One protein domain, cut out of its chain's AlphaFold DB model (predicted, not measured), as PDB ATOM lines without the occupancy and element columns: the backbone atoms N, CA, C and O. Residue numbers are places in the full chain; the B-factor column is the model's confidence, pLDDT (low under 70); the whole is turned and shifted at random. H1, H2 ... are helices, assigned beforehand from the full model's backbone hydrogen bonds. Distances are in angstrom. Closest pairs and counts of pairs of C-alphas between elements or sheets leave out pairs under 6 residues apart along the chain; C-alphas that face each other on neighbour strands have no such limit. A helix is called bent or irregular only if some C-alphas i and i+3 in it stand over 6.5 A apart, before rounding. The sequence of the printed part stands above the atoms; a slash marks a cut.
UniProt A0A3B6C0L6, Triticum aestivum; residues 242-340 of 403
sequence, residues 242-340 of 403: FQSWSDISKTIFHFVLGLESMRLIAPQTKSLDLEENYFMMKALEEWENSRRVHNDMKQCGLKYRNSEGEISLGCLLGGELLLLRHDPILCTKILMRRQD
ATOM      1  N   PHE A 242      14.619  31.187 -57.310       88.12
ATOM      2  CA  PHE A 242      15.480  31.997 -58.183       88.12
ATOM      3  C   PHE A 242      14.777  33.303 -58.565       88.12
ATOM      4  O   PHE A 242      15.324  34.396 -58.446       88.12
ATOM      5  N   GLN A 243      13.500  33.189 -58.936       87.50
ATOM      6  CA  GLN A 243      12.662  34.316 -59.346       87.50
ATOM      7  C   GLN A 243      12.314  35.254 -58.181       87.50
ATOM      8  O   GLN A 243      12.007  36.419 -58.405       87.50
ATOM      9  N   SER A 244      12.395  34.760 -56.943       87.56
ATOM     10  CA  SER A 244      11.946  35.476 -55.746       87.56
ATOM     11  C   SER A 244      13.093  36.026 -54.893       87.56
ATOM     12  O   SER A 244      12.832  36.579 -53.827       87.56
ATOM     13  N   TRP A 245      14.366  35.882 -55.291       91.88
ATOM     14  CA  TRP A 245      15.508  36.266 -54.440       91.88
ATOM     15  C   TRP A 245      15.456  37.729 -53.978       91.88
ATOM     16  O   TRP A 245      15.714  38.026 -52.807       91.88
ATOM     17  N   SER A 246      15.072  38.633 -54.882       91.25
ATOM     18  CA  SER A 246      14.905  40.058 -54.581       91.25
ATOM     19  C   SER A 246      13.823  40.294 -53.529       91.25
ATOM     20  O   SER A 246      14.070  40.977 -52.537       91.25
ATOM     21  N   ASP A 247      12.648  39.703 -53.722       86.69
ATOM     22  CA  ASP A 247      11.503  39.909 -52.836       86.69
ATOM     23  C   ASP A 247      11.757  39.287 -51.466       86.69
ATOM     24  O   ASP A 247      11.571  39.951 -50.452       86.69
ATOM     25  N   ILE A 248      12.318  38.071 -51.424       86.25
ATOM     26  CA  ILE A 248      12.747  37.425 -50.176       86.25
ATOM     27  C   ILE A 248      13.730  38.324 -49.412       86.25
ATOM     28  O   ILE A 248      13.602  38.484 -48.196       86.25
ATOM     29  N   SER A 249      14.707  38.919 -50.109       91.38
ATOM     30  CA  SER A 249      15.693  39.809 -49.482       91.38
ATOM     31  C   SER A 249      15.026  41.051 -48.879       91.38
ATOM     32  O   SER A 249      15.292  41.380 -47.723       91.38
ATOM     33  N   LYS A 250      14.104  41.695 -49.609       87.12
ATOM     34  CA  LYS A 250      13.326  42.848 -49.119       87.12
ATOM     35  C   LYS A 250      12.513  42.506 -47.878       87.12
ATOM     36  O   LYS A 250      12.599  43.211 -46.874       87.12
ATOM     37  N   THR A 251      11.786  41.394 -47.915       82.19
ATOM     38  CA  THR A 251      11.008  40.903 -46.776       82.19
ATOM     39  C   THR A 251      11.883  40.729 -45.528       82.19
ATOM     40  O   THR A 251      11.511  41.149 -44.433       82.19
ATOM     41  N   ILE A 252      13.079  40.158 -45.687       85.19
ATOM     42  CA  ILE A 252      14.045  39.994 -44.592       85.19
ATOM     43  C   ILE A 252      14.504  41.347 -44.044       85.19
ATOM     44  O   ILE A 252      14.558  41.514 -42.826       85.19
ATOM     45  N   PHE A 253      14.808  42.324 -44.900       85.88
ATOM     46  CA  PHE A 253      15.200  43.652 -44.428       85.88
ATOM     47  C   PHE A 253      14.097  44.336 -43.617       85.88
ATOM     48  O   PHE A 253      14.400  44.968 -42.607       85.88
ATOM     49  N   HIS A 254      12.830  44.181 -44.004       80.38
ATOM     50  CA  HIS A 254      11.707  44.706 -43.225       80.38
ATOM     51  C   HIS A 254      11.636  44.099 -41.821       80.38
ATOM     52  O   HIS A 254      11.449  44.838 -40.853       80.38
ATOM     53  N   PHE A 255      11.868  42.791 -41.673       77.56
ATOM     54  CA  PHE A 255      11.969  42.188 -40.342       77.56
ATOM     55  C   PHE A 255      13.129  42.732 -39.528       77.56
ATOM     56  O   PHE A 255      12.961  43.040 -38.351       77.56
ATOM     57  N   VAL A 256      14.306  42.842 -40.147       83.50
ATOM     58  CA  VAL A 256      15.493  43.369 -39.473       83.50
ATOM     59  C   VAL A 256      15.228  44.797 -38.998       83.50
ATOM     60  O   VAL A 256      15.498  45.104 -37.846       83.50
ATOM     61  N   LEU A 257      14.604  45.642 -39.821       77.06
ATOM     62  CA  LEU A 257      14.186  46.988 -39.418       77.06
ATOM     63  C   LEU A 257      13.214  46.985 -38.234       77.06
ATOM     64  O   LEU A 257      13.381  47.796 -37.323       77.06
ATOM     65  N   GLY A 258      12.224  46.091 -38.228       72.31
ATOM     66  CA  GLY A 258      11.292  45.950 -37.106       72.31
ATOM     67  C   GLY A 258      12.007  45.590 -35.800       72.31
ATOM     68  O   GLY A 258      11.749  46.201 -34.766       72.31
ATOM     69  N   LEU A 259      12.959  44.652 -35.856       75.56
ATOM     70  CA  LEU A 259      13.761  44.233 -34.699       75.56
ATOM     71  C   LEU A 259      14.693  45.342 -34.194       75.56
ATOM     72  O   LEU A 259      14.736  45.601 -32.993       75.56
ATOM     73  N   GLU A 260      15.407  46.023 -35.093       75.06
ATOM     74  CA  GLU A 260      16.298  47.136 -34.730       75.06
ATOM     75  C   GLU A 260      15.505  48.304 -34.116       75.06
ATOM     76  O   GLU A 260      15.964  48.929 -33.161       75.06
ATOM     77  N   SER A 261      14.282  48.560 -34.599       69.62
ATOM     78  CA  SER A 261      13.397  49.592 -34.036       69.62
ATOM     79  C   SER A 261      12.958  49.245 -32.610       69.62
ATOM     80  O   SER A 261      13.045  50.088 -31.722       69.62
ATOM     81  N   MET A 262      12.571  47.989 -32.352       65.56
ATOM     82  CA  MET A 262      12.240  47.539 -30.992       65.56
ATOM     83  C   MET A 262      13.429  47.668 -30.033       65.56
ATOM     84  O   MET A 262      13.243  48.041 -28.877       65.56
ATOM     85  N   ARG A 263      14.658  47.407 -30.503       69.56
ATOM     86  CA  ARG A 263      15.875  47.515 -29.683       69.56
ATOM     87  C   ARG A 263      16.127  48.939 -29.180       69.56
ATOM     88  O   ARG A 263      16.545  49.101 -28.038       69.56
ATOM     89  N   LEU A 264      15.896  49.948 -30.020       65.19
ATOM     90  CA  LEU A 264      16.105  51.357 -29.663       65.19
ATOM     91  C   LEU A 264      15.100  51.849 -28.610       65.19
ATOM     92  O   LEU A 264      15.439  52.705 -27.795       65.19
ATOM     93  N   ILE A 265      13.888  51.291 -28.615       58.62
ATOM     94  CA  ILE A 265      12.762  51.773 -27.804       58.62
ATOM     95  C   ILE A 265      12.611  50.986 -26.491       58.62
ATOM     96  O   ILE A 265      12.258  51.571 -25.471       58.62
ATOM     97  N   ALA A 266      12.962  49.692 -26.466       59.81
ATOM     98  CA  ALA A 266      12.861  48.825 -25.282       59.81
ATOM     99  C   ALA A 266      13.474  49.389 -23.974       59.81
ATOM    100  O   ALA A 266      12.953  49.071 -22.902       59.81
ATOM    101  N   PRO A 267      14.535  50.224 -23.993       56.62
ATOM    102  CA  PRO A 267      15.046  50.854 -22.776       56.62
ATOM    103  C   PRO A 267      14.201  52.030 -22.247       56.62
ATOM    104  O   PRO A 267      14.449  52.470 -21.125       56.62
ATOM    105  N   GLN A 268      13.264  52.584 -23.030       52.34
ATOM    106  CA  GLN A 268      12.707  53.927 -22.799       52.34
ATOM    107  C   GLN A 268      11.208  53.986 -22.449       52.34
ATOM    108  O   GLN A 268      10.781  55.000 -21.896       52.34
ATOM    109  N   THR A 269      10.398  52.941 -22.672       46.28
ATOM    110  CA  THR A 269       8.930  53.044 -22.513       46.28
ATOM    111  C   THR A 269       8.309  52.002 -21.566       46.28
ATOM    112  O   THR A 269       8.498  50.796 -21.685       46.28
ATOM    113  N   LYS A 270       7.507  52.485 -20.597       52.06
ATOM    114  CA  LYS A 270       6.507  51.694 -19.839       52.06
ATOM    115  C   LYS A 270       5.117  51.711 -20.502       52.06
ATOM    116  O   LYS A 270       4.220  51.013 -20.035       52.06
ATOM    117  N   SER A 271       4.926  52.498 -21.560       51.09
ATOM    118  CA  SER A 271       3.693  52.569 -22.349       51.09
ATOM    119  C   SER A 271       4.038  52.453 -23.829       51.09
ATOM    120  O   SER A 271       4.784  53.293 -24.324       51.09
ATOM    121  N   LEU A 272       3.504  51.429 -24.499       47.72
ATOM    122  CA  LEU A 272       3.712  51.211 -25.928       47.72
ATOM    123  C   LEU A 272       3.171  52.396 -26.738       47.72
ATOM    124  O   LEU A 272       1.960  52.634 -26.733       47.72
ATOM    125  N   ASP A 273       4.050  53.129 -27.417       51.84
ATOM    126  CA  ASP A 273       3.686  54.286 -28.239       51.84
ATOM    127  C   ASP A 273       3.298  53.878 -29.682       51.84
ATOM    128  O   ASP A 273       3.675  52.817 -30.183       51.84
ATOM    129  N   LEU A 274       2.525  54.717 -30.378       45.22
ATOM    130  CA  LEU A 274       1.964  54.458 -31.722       45.22
ATOM    131  C   LEU A 274       3.024  54.162 -32.803       45.22
ATOM    132  O   LEU A 274       2.749  53.425 -33.754       45.22
ATOM    133  N   GLU A 275       4.237  54.694 -32.653       47.12
ATOM    134  CA  GLU A 275       5.361  54.430 -33.561       47.12
ATOM    135  C   GLU A 275       5.923  53.004 -33.428       47.12
ATOM    136  O   GLU A 275       6.348  52.428 -34.434       47.12
ATOM    137  N   GLU A 276       5.851  52.392 -32.233       52.03
ATOM    138  CA  GLU A 276       6.258  50.995 -31.995       52.03
ATOM    139  C   GLU A 276       5.415  50.037 -32.843       52.03
ATOM    140  O   GLU A 276       5.921  49.080 -33.442       52.03
ATOM    141  N   ASN A 277       4.123  50.349 -32.963       53.31
ATOM    142  CA  ASN A 277       3.218  49.608 -33.819       53.31
ATOM    143  C   ASN A 277       3.484  49.891 -35.294       53.31
ATOM    144  O   ASN A 277       3.376  48.961 -36.071       53.31
ATOM    145  N   TYR A 278       3.874  51.092 -35.728       58.56
ATOM    146  CA  TYR A 278       3.970  51.379 -37.166       58.56
ATOM    147  C   TYR A 278       5.003  50.512 -37.900       58.56
ATOM    148  O   TYR A 278       4.668  49.916 -38.919       58.56
ATOM    149  N   PHE A 279       6.241  50.392 -37.409       52.66
ATOM    150  CA  PHE A 279       7.259  49.592 -38.109       52.66
ATOM    151  C   PHE A 279       7.046  48.092 -37.950       52.66
ATOM    152  O   PHE A 279       7.315  47.354 -38.895       52.66
ATOM    153  N   MET A 280       6.539  47.638 -36.801       56.28
ATOM    154  CA  MET A 280       6.188  46.233 -36.614       56.28
ATOM    155  C   MET A 280       4.957  45.858 -37.437       56.28
ATOM    156  O   MET A 280       4.979  44.847 -38.122       56.28
ATOM    157  N   MET A 281       3.921  46.697 -37.451       59.34
ATOM    158  CA  MET A 281       2.737  46.537 -38.295       59.34
ATOM    159  C   MET A 281       3.097  46.642 -39.765       59.34
ATOM    160  O   MET A 281       2.586  45.847 -40.528       59.34
ATOM    161  N   LYS A 282       4.005  47.535 -40.174       60.28
ATOM    162  CA  LYS A 282       4.491  47.601 -41.557       60.28
ATOM    163  C   LYS A 282       5.365  46.404 -41.903       60.28
ATOM    164  O   LYS A 282       5.259  45.897 -43.002       60.28
ATOM    165  N   ALA A 283       6.201  45.906 -40.993       56.38
ATOM    166  CA  ALA A 283       6.944  44.667 -41.209       56.38
ATOM    167  C   ALA A 283       6.007  43.456 -41.271       56.38
ATOM    168  O   ALA A 283       6.236  42.572 -42.083       56.38
ATOM    169  N   LEU A 284       4.943  43.427 -40.465       58.00
ATOM    170  CA  LEU A 284       3.893  42.411 -40.491       58.00
ATOM    171  C   LEU A 284       3.010  42.540 -41.734       58.00
ATOM    172  O   LEU A 284       2.673  41.520 -42.310       58.00
ATOM    173  N   GLU A 285       2.684  43.748 -42.181       63.62
ATOM    174  CA  GLU A 285       1.907  44.048 -43.386       63.62
ATOM    175  C   GLU A 285       2.725  43.727 -44.631       63.62
ATOM    176  O   GLU A 285       2.249  43.011 -45.498       63.62
ATOM    177  N   GLU A 286       3.978  44.173 -44.708       58.88
ATOM    178  CA  GLU A 286       4.916  43.776 -45.758       58.88
ATOM    179  C   GLU A 286       5.167  42.277 -45.695       58.88
ATOM    180  O   GLU A 286       5.224  41.641 -46.737       58.88
ATOM    181  N   TRP A 287       5.247  41.670 -44.509       56.94
ATOM    182  CA  TRP A 287       5.307  40.219 -44.363       56.94
ATOM    183  C   TRP A 287       4.018  39.548 -44.810       56.94
ATOM    184  O   TRP A 287       4.104  38.463 -45.352       56.94
ATOM    185  N   GLU A 288       2.841  40.140 -44.622       58.19
ATOM    186  CA  GLU A 288       1.543  39.603 -45.034       58.19
ATOM    187  C   GLU A 288       1.271  39.801 -46.532       58.19
ATOM    188  O   GLU A 288       0.711  38.918 -47.184       58.19
ATOM    189  N   ASN A 289       1.743  40.903 -47.105       56.31
ATOM    190  CA  ASN A 289       1.781  41.178 -48.537       56.31
ATOM    191  C   ASN A 289       2.781  40.250 -49.207       56.31
ATOM    192  O   ASN A 289       2.439  39.531 -50.146       56.31
ATOM    193  N   SER A 290       3.974  40.144 -48.623       51.84
ATOM    194  CA  SER A 290       4.919  39.093 -48.944       51.84
ATOM    195  C   SER A 290       4.236  37.749 -48.733       51.84
ATOM    196  O   SER A 290       4.332  36.925 -49.616       51.84
ATOM    197  N   ARG A 291       3.414  37.531 -47.698       49.41
ATOM    198  CA  ARG A 291       2.716  36.262 -47.430       49.41
ATOM    199  C   ARG A 291       1.716  35.893 -48.519       49.41
ATOM    200  O   ARG A 291       1.563  34.706 -48.808       49.41
ATOM    201  N   ARG A 292       1.066  36.881 -49.144       50.56
ATOM    202  CA  ARG A 292       0.249  36.698 -50.357       50.56
ATOM    203  C   ARG A 292       1.112  36.240 -51.532       50.56
ATOM    204  O   ARG A 292       0.711  35.307 -52.217       50.56
ATOM    205  N   VAL A 293       2.324  36.784 -51.668       47.97
ATOM    206  CA  VAL A 293       3.388  36.233 -52.532       47.97
ATOM    207  C   VAL A 293       3.930  34.883 -51.976       47.97
ATOM    208  O   VAL A 293       4.394  34.030 -52.719       47.97
ATOM    209  N   HIS A 294       3.819  34.598 -50.668       51.34
ATOM    210  CA  HIS A 294       4.384  33.429 -49.965       51.34
ATOM    211  C   HIS A 294       3.487  32.191 -49.927       51.34
ATOM    212  O   HIS A 294       3.930  31.162 -49.397       51.34
ATOM    213  N   ASN A 295       2.284  32.203 -50.508       52.12
ATOM    214  CA  ASN A 295       1.702  30.918 -50.911       52.12
ATOM    215  C   ASN A 295       2.708  30.151 -51.789       52.12
ATOM    216  O   ASN A 295       2.817  28.931 -51.657       52.12
ATOM    217  N   ASP A 296       3.553  30.868 -52.535       51.03
ATOM    218  CA  ASP A 296       4.645  30.300 -53.318       51.03
ATOM    219  C   ASP A 296       5.887  29.987 -52.466       51.03
ATOM    220  O   ASP A 296       6.513  28.948 -52.659       51.03
ATOM    221  N   MET A 297       6.220  30.760 -51.425       53.09
ATOM    222  CA  MET A 297       7.353  30.426 -50.534       53.09
ATOM    223  C   MET A 297       7.092  29.215 -49.631       53.09
ATOM    224  O   MET A 297       8.014  28.436 -49.361       53.09
ATOM    225  N   LYS A 298       5.842  28.999 -49.194       61.97
ATOM    226  CA  LYS A 298       5.443  27.752 -48.521       61.97
ATOM    227  C   LYS A 298       5.554  26.564 -49.483       61.97
ATOM    228  O   LYS A 298       6.005  25.503 -49.057       61.97
ATOM    229  N   GLN A 299       5.246  26.751 -50.772       62.19
ATOM    230  CA  GLN A 299       5.502  25.752 -51.824       62.19
ATOM    231  C   GLN A 299       7.005  25.538 -52.088       62.19
ATOM    232  O   GLN A 299       7.427  24.412 -52.348       62.19
ATOM    233  N   CYS A 300       7.838  26.573 -51.937       62.50
ATOM    234  CA  CYS A 300       9.306  26.461 -51.933       62.50
ATOM    235  C   CYS A 300       9.843  25.750 -50.673       62.50
ATOM    236  O   CYS A 300      11.003  25.324 -50.598       62.50
ATOM    237  N   GLY A 301       8.985  25.615 -49.659       70.62
ATOM    238  CA  GLY A 301       9.247  24.954 -48.393       70.62
ATOM    239  C   GLY A 301      10.216  25.707 -47.487       70.62
ATOM    240  O   GLY A 301      10.789  25.054 -46.613       70.62
ATOM    241  N   LEU A 302      10.458  27.008 -47.696       76.06
ATOM    242  CA  LEU A 302      11.378  27.795 -46.867       76.06
ATOM    243  C   LEU A 302      10.999  27.682 -45.386       76.06
ATOM    244  O   LEU A 302       9.842  27.868 -45.006       76.06
ATOM    245  N   LYS A 303      11.981  27.352 -44.545       81.44
ATOM    246  CA  LYS A 303      11.801  27.292 -43.095       81.44
ATOM    247  C   LYS A 303      12.128  28.654 -42.511       81.44
ATOM    248  O   LYS A 303      13.261  29.102 -42.597       81.44
ATOM    249  N   TYR A 304      11.133  29.278 -41.901       77.88
ATOM    250  CA  TYR A 304      11.279  30.572 -41.235       77.88
ATOM    251  C   TYR A 304      10.755  30.562 -39.801       77.88
ATOM    252  O   TYR A 304      10.839  31.574 -39.116       77.88
ATOM    253  N   ARG A 305      10.210  29.426 -39.349       80.19
ATOM    254  CA  ARG A 305       9.772  29.228 -37.969       80.19
ATOM    255  C   ARG A 305      10.692  28.260 -37.235       80.19
ATOM    256  O   ARG A 305      11.233  27.345 -37.864       80.19
ATOM    257  N   ASN A 306      10.892  28.485 -35.940       81.88
ATOM    258  CA  ASN A 306      11.574  27.546 -35.047       81.88
ATOM    259  C   ASN A 306      10.639  26.367 -34.678       81.88
ATOM    260  O   ASN A 306       9.535  26.237 -35.216       81.88
ATOM    261  N   SER A 307      11.084  25.480 -33.784       86.12
ATOM    262  CA  SER A 307      10.288  24.342 -33.292       86.12
ATOM    263  C   SER A 307       9.044  24.746 -32.497       86.12
ATOM    264  O   SER A 307       8.114  23.953 -32.400       86.12
ATOM    265  N   GLU A 308       9.015  25.964 -31.963       85.31
ATOM    266  CA  GLU A 308       7.903  26.530 -31.187       85.31
ATOM    267  C   GLU A 308       6.881  27.242 -32.088       85.31
ATOM    268  O   GLU A 308       5.824  27.676 -31.641       85.31
ATOM    269  N   GLY A 309       7.163  27.320 -33.392       78.88
ATOM    270  CA  GLY A 309       6.300  27.978 -34.361       78.88
ATOM    271  C   GLY A 309       6.500  29.490 -34.431       78.88
ATOM    272  O   GLY A 309       5.753  30.146 -35.149       78.88
ATOM    273  N   GLU A 310       7.506  30.058 -33.774       76.81
ATOM    274  CA  GLU A 310       7.821  31.488 -33.823       76.81
ATOM    275  C   GLU A 310       8.693  31.830 -35.029       76.81
ATOM    276  O   GLU A 310       9.473  30.995 -35.490       76.81
ATOM    277  N   ILE A 311       8.582  33.056 -35.550       72.31
ATOM    278  CA  ILE A 311       9.440  33.526 -36.645       72.31
ATOM    279  C   ILE A 311      10.879  33.628 -36.132       72.31
ATOM    280  O   ILE A 311      11.152  34.318 -35.158       72.31
ATOM    281  N   SER A 312      11.807  32.958 -36.813       81.81
ATOM    282  CA  SER A 312      13.223  32.940 -36.456       81.81
ATOM    283  C   SER A 312      14.069  33.398 -37.635       81.81
ATOM    284  O   SER A 312      14.137  32.720 -38.668       81.81
ATOM    285  N   LEU A 313      14.772  34.521 -37.458       82.19
ATOM    286  CA  LEU A 313      15.760  34.976 -38.433       82.19
ATOM    287  C   LEU A 313      16.851  33.927 -38.657       82.19
ATOM    288  O   LEU A 313      17.250  33.751 -39.795       82.19
ATOM    289  N   GLY A 314      17.265  33.165 -37.642       84.94
ATOM    290  CA  GLY A 314      18.257  32.095 -37.808       84.94
ATOM    291  C   GLY A 314      17.793  30.905 -38.654       84.94
ATOM    292  O   GLY A 314      18.617  30.176 -39.210       84.94
ATOM    293  N   CYS A 315      16.479  30.696 -38.798       85.31
ATOM    294  CA  CYS A 315      15.948  29.736 -39.767       85.31
ATOM    295  C   CYS A 315      16.082  30.254 -41.209       85.31
ATOM    296  O   CYS A 315      16.376  29.470 -42.116       85.31
ATOM    297  N   LEU A 316      15.901  31.562 -41.414       84.00
ATOM    298  CA  LEU A 316      16.000  32.221 -42.718       84.00
ATOM    299  C   LEU A 316      17.454  32.527 -43.102       84.00
ATOM    300  O   LEU A 316      17.948  31.989 -44.090       84.00
ATOM    301  N   LEU A 317      18.134  33.359 -42.319       85.56
ATOM    302  CA  LEU A 317      19.503  33.834 -42.500       85.56
ATOM    303  C   LEU A 317      20.508  32.765 -42.079       85.56
ATOM    304  O   LEU A 317      20.433  32.226 -40.980       85.56
ATOM    305  N   GLY A 318      21.408  32.384 -42.987       80.25
ATOM    306  CA  GLY A 318      22.371  31.286 -42.815       80.25
ATOM    307  C   GLY A 318      21.755  29.886 -42.731       80.25
ATOM    308  O   GLY A 318      22.430  28.874 -42.956       80.25
ATOM    309  N   GLY A 319      20.460  29.821 -42.436       85.88
ATOM    310  CA  GLY A 319      19.597  28.689 -42.664       85.88
ATOM    311  C   GLY A 319      19.312  28.537 -44.153       85.88
ATOM    312  O   GLY A 319      20.052  27.868 -44.864       85.88
ATOM    313  N   GLU A 320      18.207  29.084 -44.640       89.31
ATOM    314  CA  GLU A 320      17.802  28.901 -46.037       89.31
ATOM    315  C   GLU A 320      18.521  29.837 -47.024       89.31
ATOM    316  O   GLU A 320      18.890  29.387 -48.114       89.31
ATOM    317  N   LEU A 321      18.772  31.089 -46.637       93.00
ATOM    318  CA  LEU A 321      19.495  32.090 -47.422       93.00
ATOM    319  C   LEU A 321      20.933  32.226 -46.948       93.00
ATOM    320  O   LEU A 321      21.226  32.150 -45.760       93.00
ATOM    321  N   LEU A 322      21.828  32.453 -47.900       96.12
ATOM    322  CA  LEU A 322      23.272  32.546 -47.695       96.12
ATOM    323  C   LEU A 322      23.866  33.843 -48.264       96.12
ATOM    324  O   LEU A 322      25.004  34.171 -47.948       96.12
ATOM    325  N   LEU A 323      23.098  34.583 -49.069       97.06
ATOM    326  CA  LEU A 323      23.446  35.897 -49.603       97.06
ATOM    327  C   LEU A 323      22.159  36.703 -49.817       97.06
ATOM    328  O   LEU A 323      21.204  36.190 -50.406       97.06
ATOM    329  N   LEU A 324      22.132  37.949 -49.353       96.38
ATOM    330  CA  LEU A 324      21.012  38.867 -49.566       96.38
ATOM    331  C   LEU A 324      21.320  39.835 -50.700       96.38
ATOM    332  O   LEU A 324      22.455  40.290 -50.833       96.38
ATOM    333  N   ARG A 325      20.305  40.179 -51.490       96.12
ATOM    334  CA  ARG A 325      20.428  41.225 -52.505       96.12
ATOM    335  C   ARG A 325      20.377  42.593 -51.836       96.12
ATOM    336  O   ARG A 325      19.480  42.836 -51.038       96.12
ATOM    337  N   HIS A 326      21.302  43.480 -52.179       94.12
ATOM    338  CA  HIS A 326      21.274  44.866 -51.726       94.12
ATOM    339  C   HIS A 326      19.980  45.577 -52.143       94.12
ATOM    340  O   HIS A 326      19.596  45.551 -53.313       94.12
ATOM    341  N   ASP A 327      19.350  46.242 -51.178       92.56
ATOM    342  CA  ASP A 327      18.269  47.200 -51.395       92.56
ATOM    343  C   ASP A 327      18.720  48.558 -50.834       92.56
ATOM    344  O   ASP A 327      18.966  48.645 -49.624       92.56
ATOM    345  N   PRO A 328      18.869  49.599 -51.672       85.00
ATOM    346  CA  PRO A 328      19.499  50.853 -51.262       85.00
ATOM    347  C   PRO A 328      18.732  51.555 -50.141       85.00
ATOM    348  O   PRO A 328      19.343  52.062 -49.198       85.00
ATOM    349  N   ILE A 329      17.399  51.520 -50.189       82.12
ATOM    350  CA  ILE A 329      16.540  52.211 -49.226       82.12
ATOM    351  C   ILE A 329      16.552  51.460 -47.895       82.12
ATOM    352  O   ILE A 329      16.756  52.050 -46.830       82.12
ATOM    353  N   LEU A 330      16.325  50.146 -47.926       84.50
ATOM    354  CA  LEU A 330      16.193  49.356 -46.704       84.50
ATOM    355  C   LEU A 330      17.539  49.154 -45.999       84.50
ATOM    356  O   LEU A 330      17.598  49.275 -44.774       84.50
ATOM    357  N   CYS A 331      18.628  48.924 -46.742       86.88
ATOM    358  CA  CYS A 331      19.968  48.799 -46.157       86.88
ATOM    359  C   CYS A 331      20.394  50.091 -45.454       86.88
ATOM    360  O   CYS A 331      20.891  50.044 -44.328       86.88
ATOM    361  N   THR A 332      20.142  51.239 -46.083       80.94
ATOM    362  CA  THR A 332      20.411  52.559 -45.501       80.94
ATOM    363  C   THR A 332      19.648  52.764 -44.200       80.94
ATOM    364  O   THR A 332      20.245  53.113 -43.182       80.94
ATOM    365  N   LYS A 333      18.343  52.463 -44.191       80.12
ATOM    366  CA  LYS A 333      17.533  52.548 -42.971       80.12
ATOM    367  C   LYS A 333      18.121  51.676 -41.859       80.12
ATOM    368  O   LYS A 333      18.279  52.163 -40.746       80.12
ATOM    369  N   ILE A 334      18.509  50.430 -42.145       83.31
ATOM    370  CA  ILE A 334      19.110  49.537 -41.135       83.31
ATOM    371  C   ILE A 334      20.395  50.149 -40.564       83.31
ATOM    372  O   ILE A 334      20.568  50.187 -39.345       83.31
ATOM    373  N   LEU A 335      21.280  50.655 -41.427       82.00
ATOM    374  CA  LEU A 335      22.536  51.280 -41.009       82.00
ATOM    375  C   LEU A 335      22.305  52.494 -40.103       82.00
ATOM    376  O   LEU A 335      22.964  52.599 -39.071       82.00
ATOM    377  N   MET A 336      21.342  53.357 -40.442       76.69
ATOM    378  CA  MET A 336      20.980  54.509 -39.611       76.69
ATOM    379  C   MET A 336      20.550  54.064 -38.206       76.69
ATOM    380  O   MET A 336      21.068  54.567 -37.214       76.69
ATOM    381  N   ARG A 337      19.659  53.069 -38.095       74.44
ATOM    382  CA  ARG A 337      19.149  52.616 -36.784       74.44
ATOM    383  C   ARG A 337      20.233  51.953 -35.932       74.44
ATOM    384  O   ARG A 337      20.249  52.143 -34.723       74.44
ATOM    385  N   ARG A 338      21.174  51.231 -36.548       78.31
ATOM    386  CA  ARG A 338      22.310  50.616 -35.835       78.31
ATOM    387  C   ARG A 338      23.300  51.619 -35.250       78.31
ATOM    388  O   ARG A 338      24.022  51.262 -34.327       78.31
ATOM    389  N   GLN A 339      23.358  52.829 -35.798       73.06
ATOM    390  CA  GLN A 339      24.183  53.931 -35.295       73.06
ATOM    391  C   GLN A 339      23.420  54.809 -34.294       73.06
ATOM    392  O   GLN A 339      23.769  55.971 -34.105       73.06
ATOM    393  N   ASP A 340      22.347  54.272 -33.705       61.44
ATOM    394  CA  ASP A 340      21.450  54.963 -32.779       61.44
ATOM    395  C   ASP A 340      20.838  56.252 -33.366       61.44
ATOM    396  O   ASP A 340      20.384  57.140 -32.643       61.44
TER     397      ASP A 340
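This is residues 242 to 340 of the 403 residues of a protein of Triticum aestivum (UniProt A0A3B6C0L6). A long helix, H1, runs through the middle, and two shorter helices pack on two different sides of it: H2, which folds back along H1 as the second leg of a helical hairpin, and H5, which runs the same way as H1. The short helices lie outside this trio, H3 just past the last residues of H2 and H4 near H1, and the turn of the hairpin, residues 267 to 272, sticks out at one end. The printed part has 99 residues, with five named helices in the order H1, H2, H3, H4, H5 and no named strand; the class is all helix. It is compact, with a radius of gyration of the C-alphas of 14.2 A, and spans 41 by 31 by 23 A.

H1, residues 242 to 265, touches H2, residues 274 to 293; their closest C-alphas, those of Gly 258 and Met 280, are 5.1 A apart. The two form a helical hairpin, running opposite ways at a shallow tilt of 15 degrees. H1 also touches H5, residues 328 to 338, with the C-alphas of Leu 257 and Ile 334 closest at 5.8 A. H1 and H5 run the same way at a shallow tilt of 26 degrees. H2 and H5 are apart. H4, residues 313 to 316, and H1 are near each other, with 5 pairs of C-alphas within 10 A. H3, residues 295 to 299, touches no helix; it and H2 meet only through their link. Every O i to N i+4 pair is within hydrogen-bond range in H3 and H5, against 18 of 20 in H1 and 14 of 16 in H2; H4 is too short for such a pair.

H1 is 36.4 A long, from C-alpha 242 at (15.480, 31.997, -58.183) to C-alpha 265 at (12.762, 51.773, -27.804). It is irregular: C-alphas 243 and 246 are 7.8 A apart. H2 measures 27.7 A; it is neither bent nor irregular, but only just, with C-alphas 276 and 279 at 6.4 A. H3 measures 6.5 A and H4 5.1 A. H5 measures 15.7 A and ends with C-alpha 338 at (22.310, 50.616, -35.835).

The two C-alphas farthest apart, those of Phe 242 and Lys 270, are 44.0 A from each other. The printed part has no cut. The links from H3 to H4, 13 residues, and from H4 to H5, 11 residues, are long. The mean pLDDT of the printed part is 72.2; residues 261 to 300 and residue 340 are under 70.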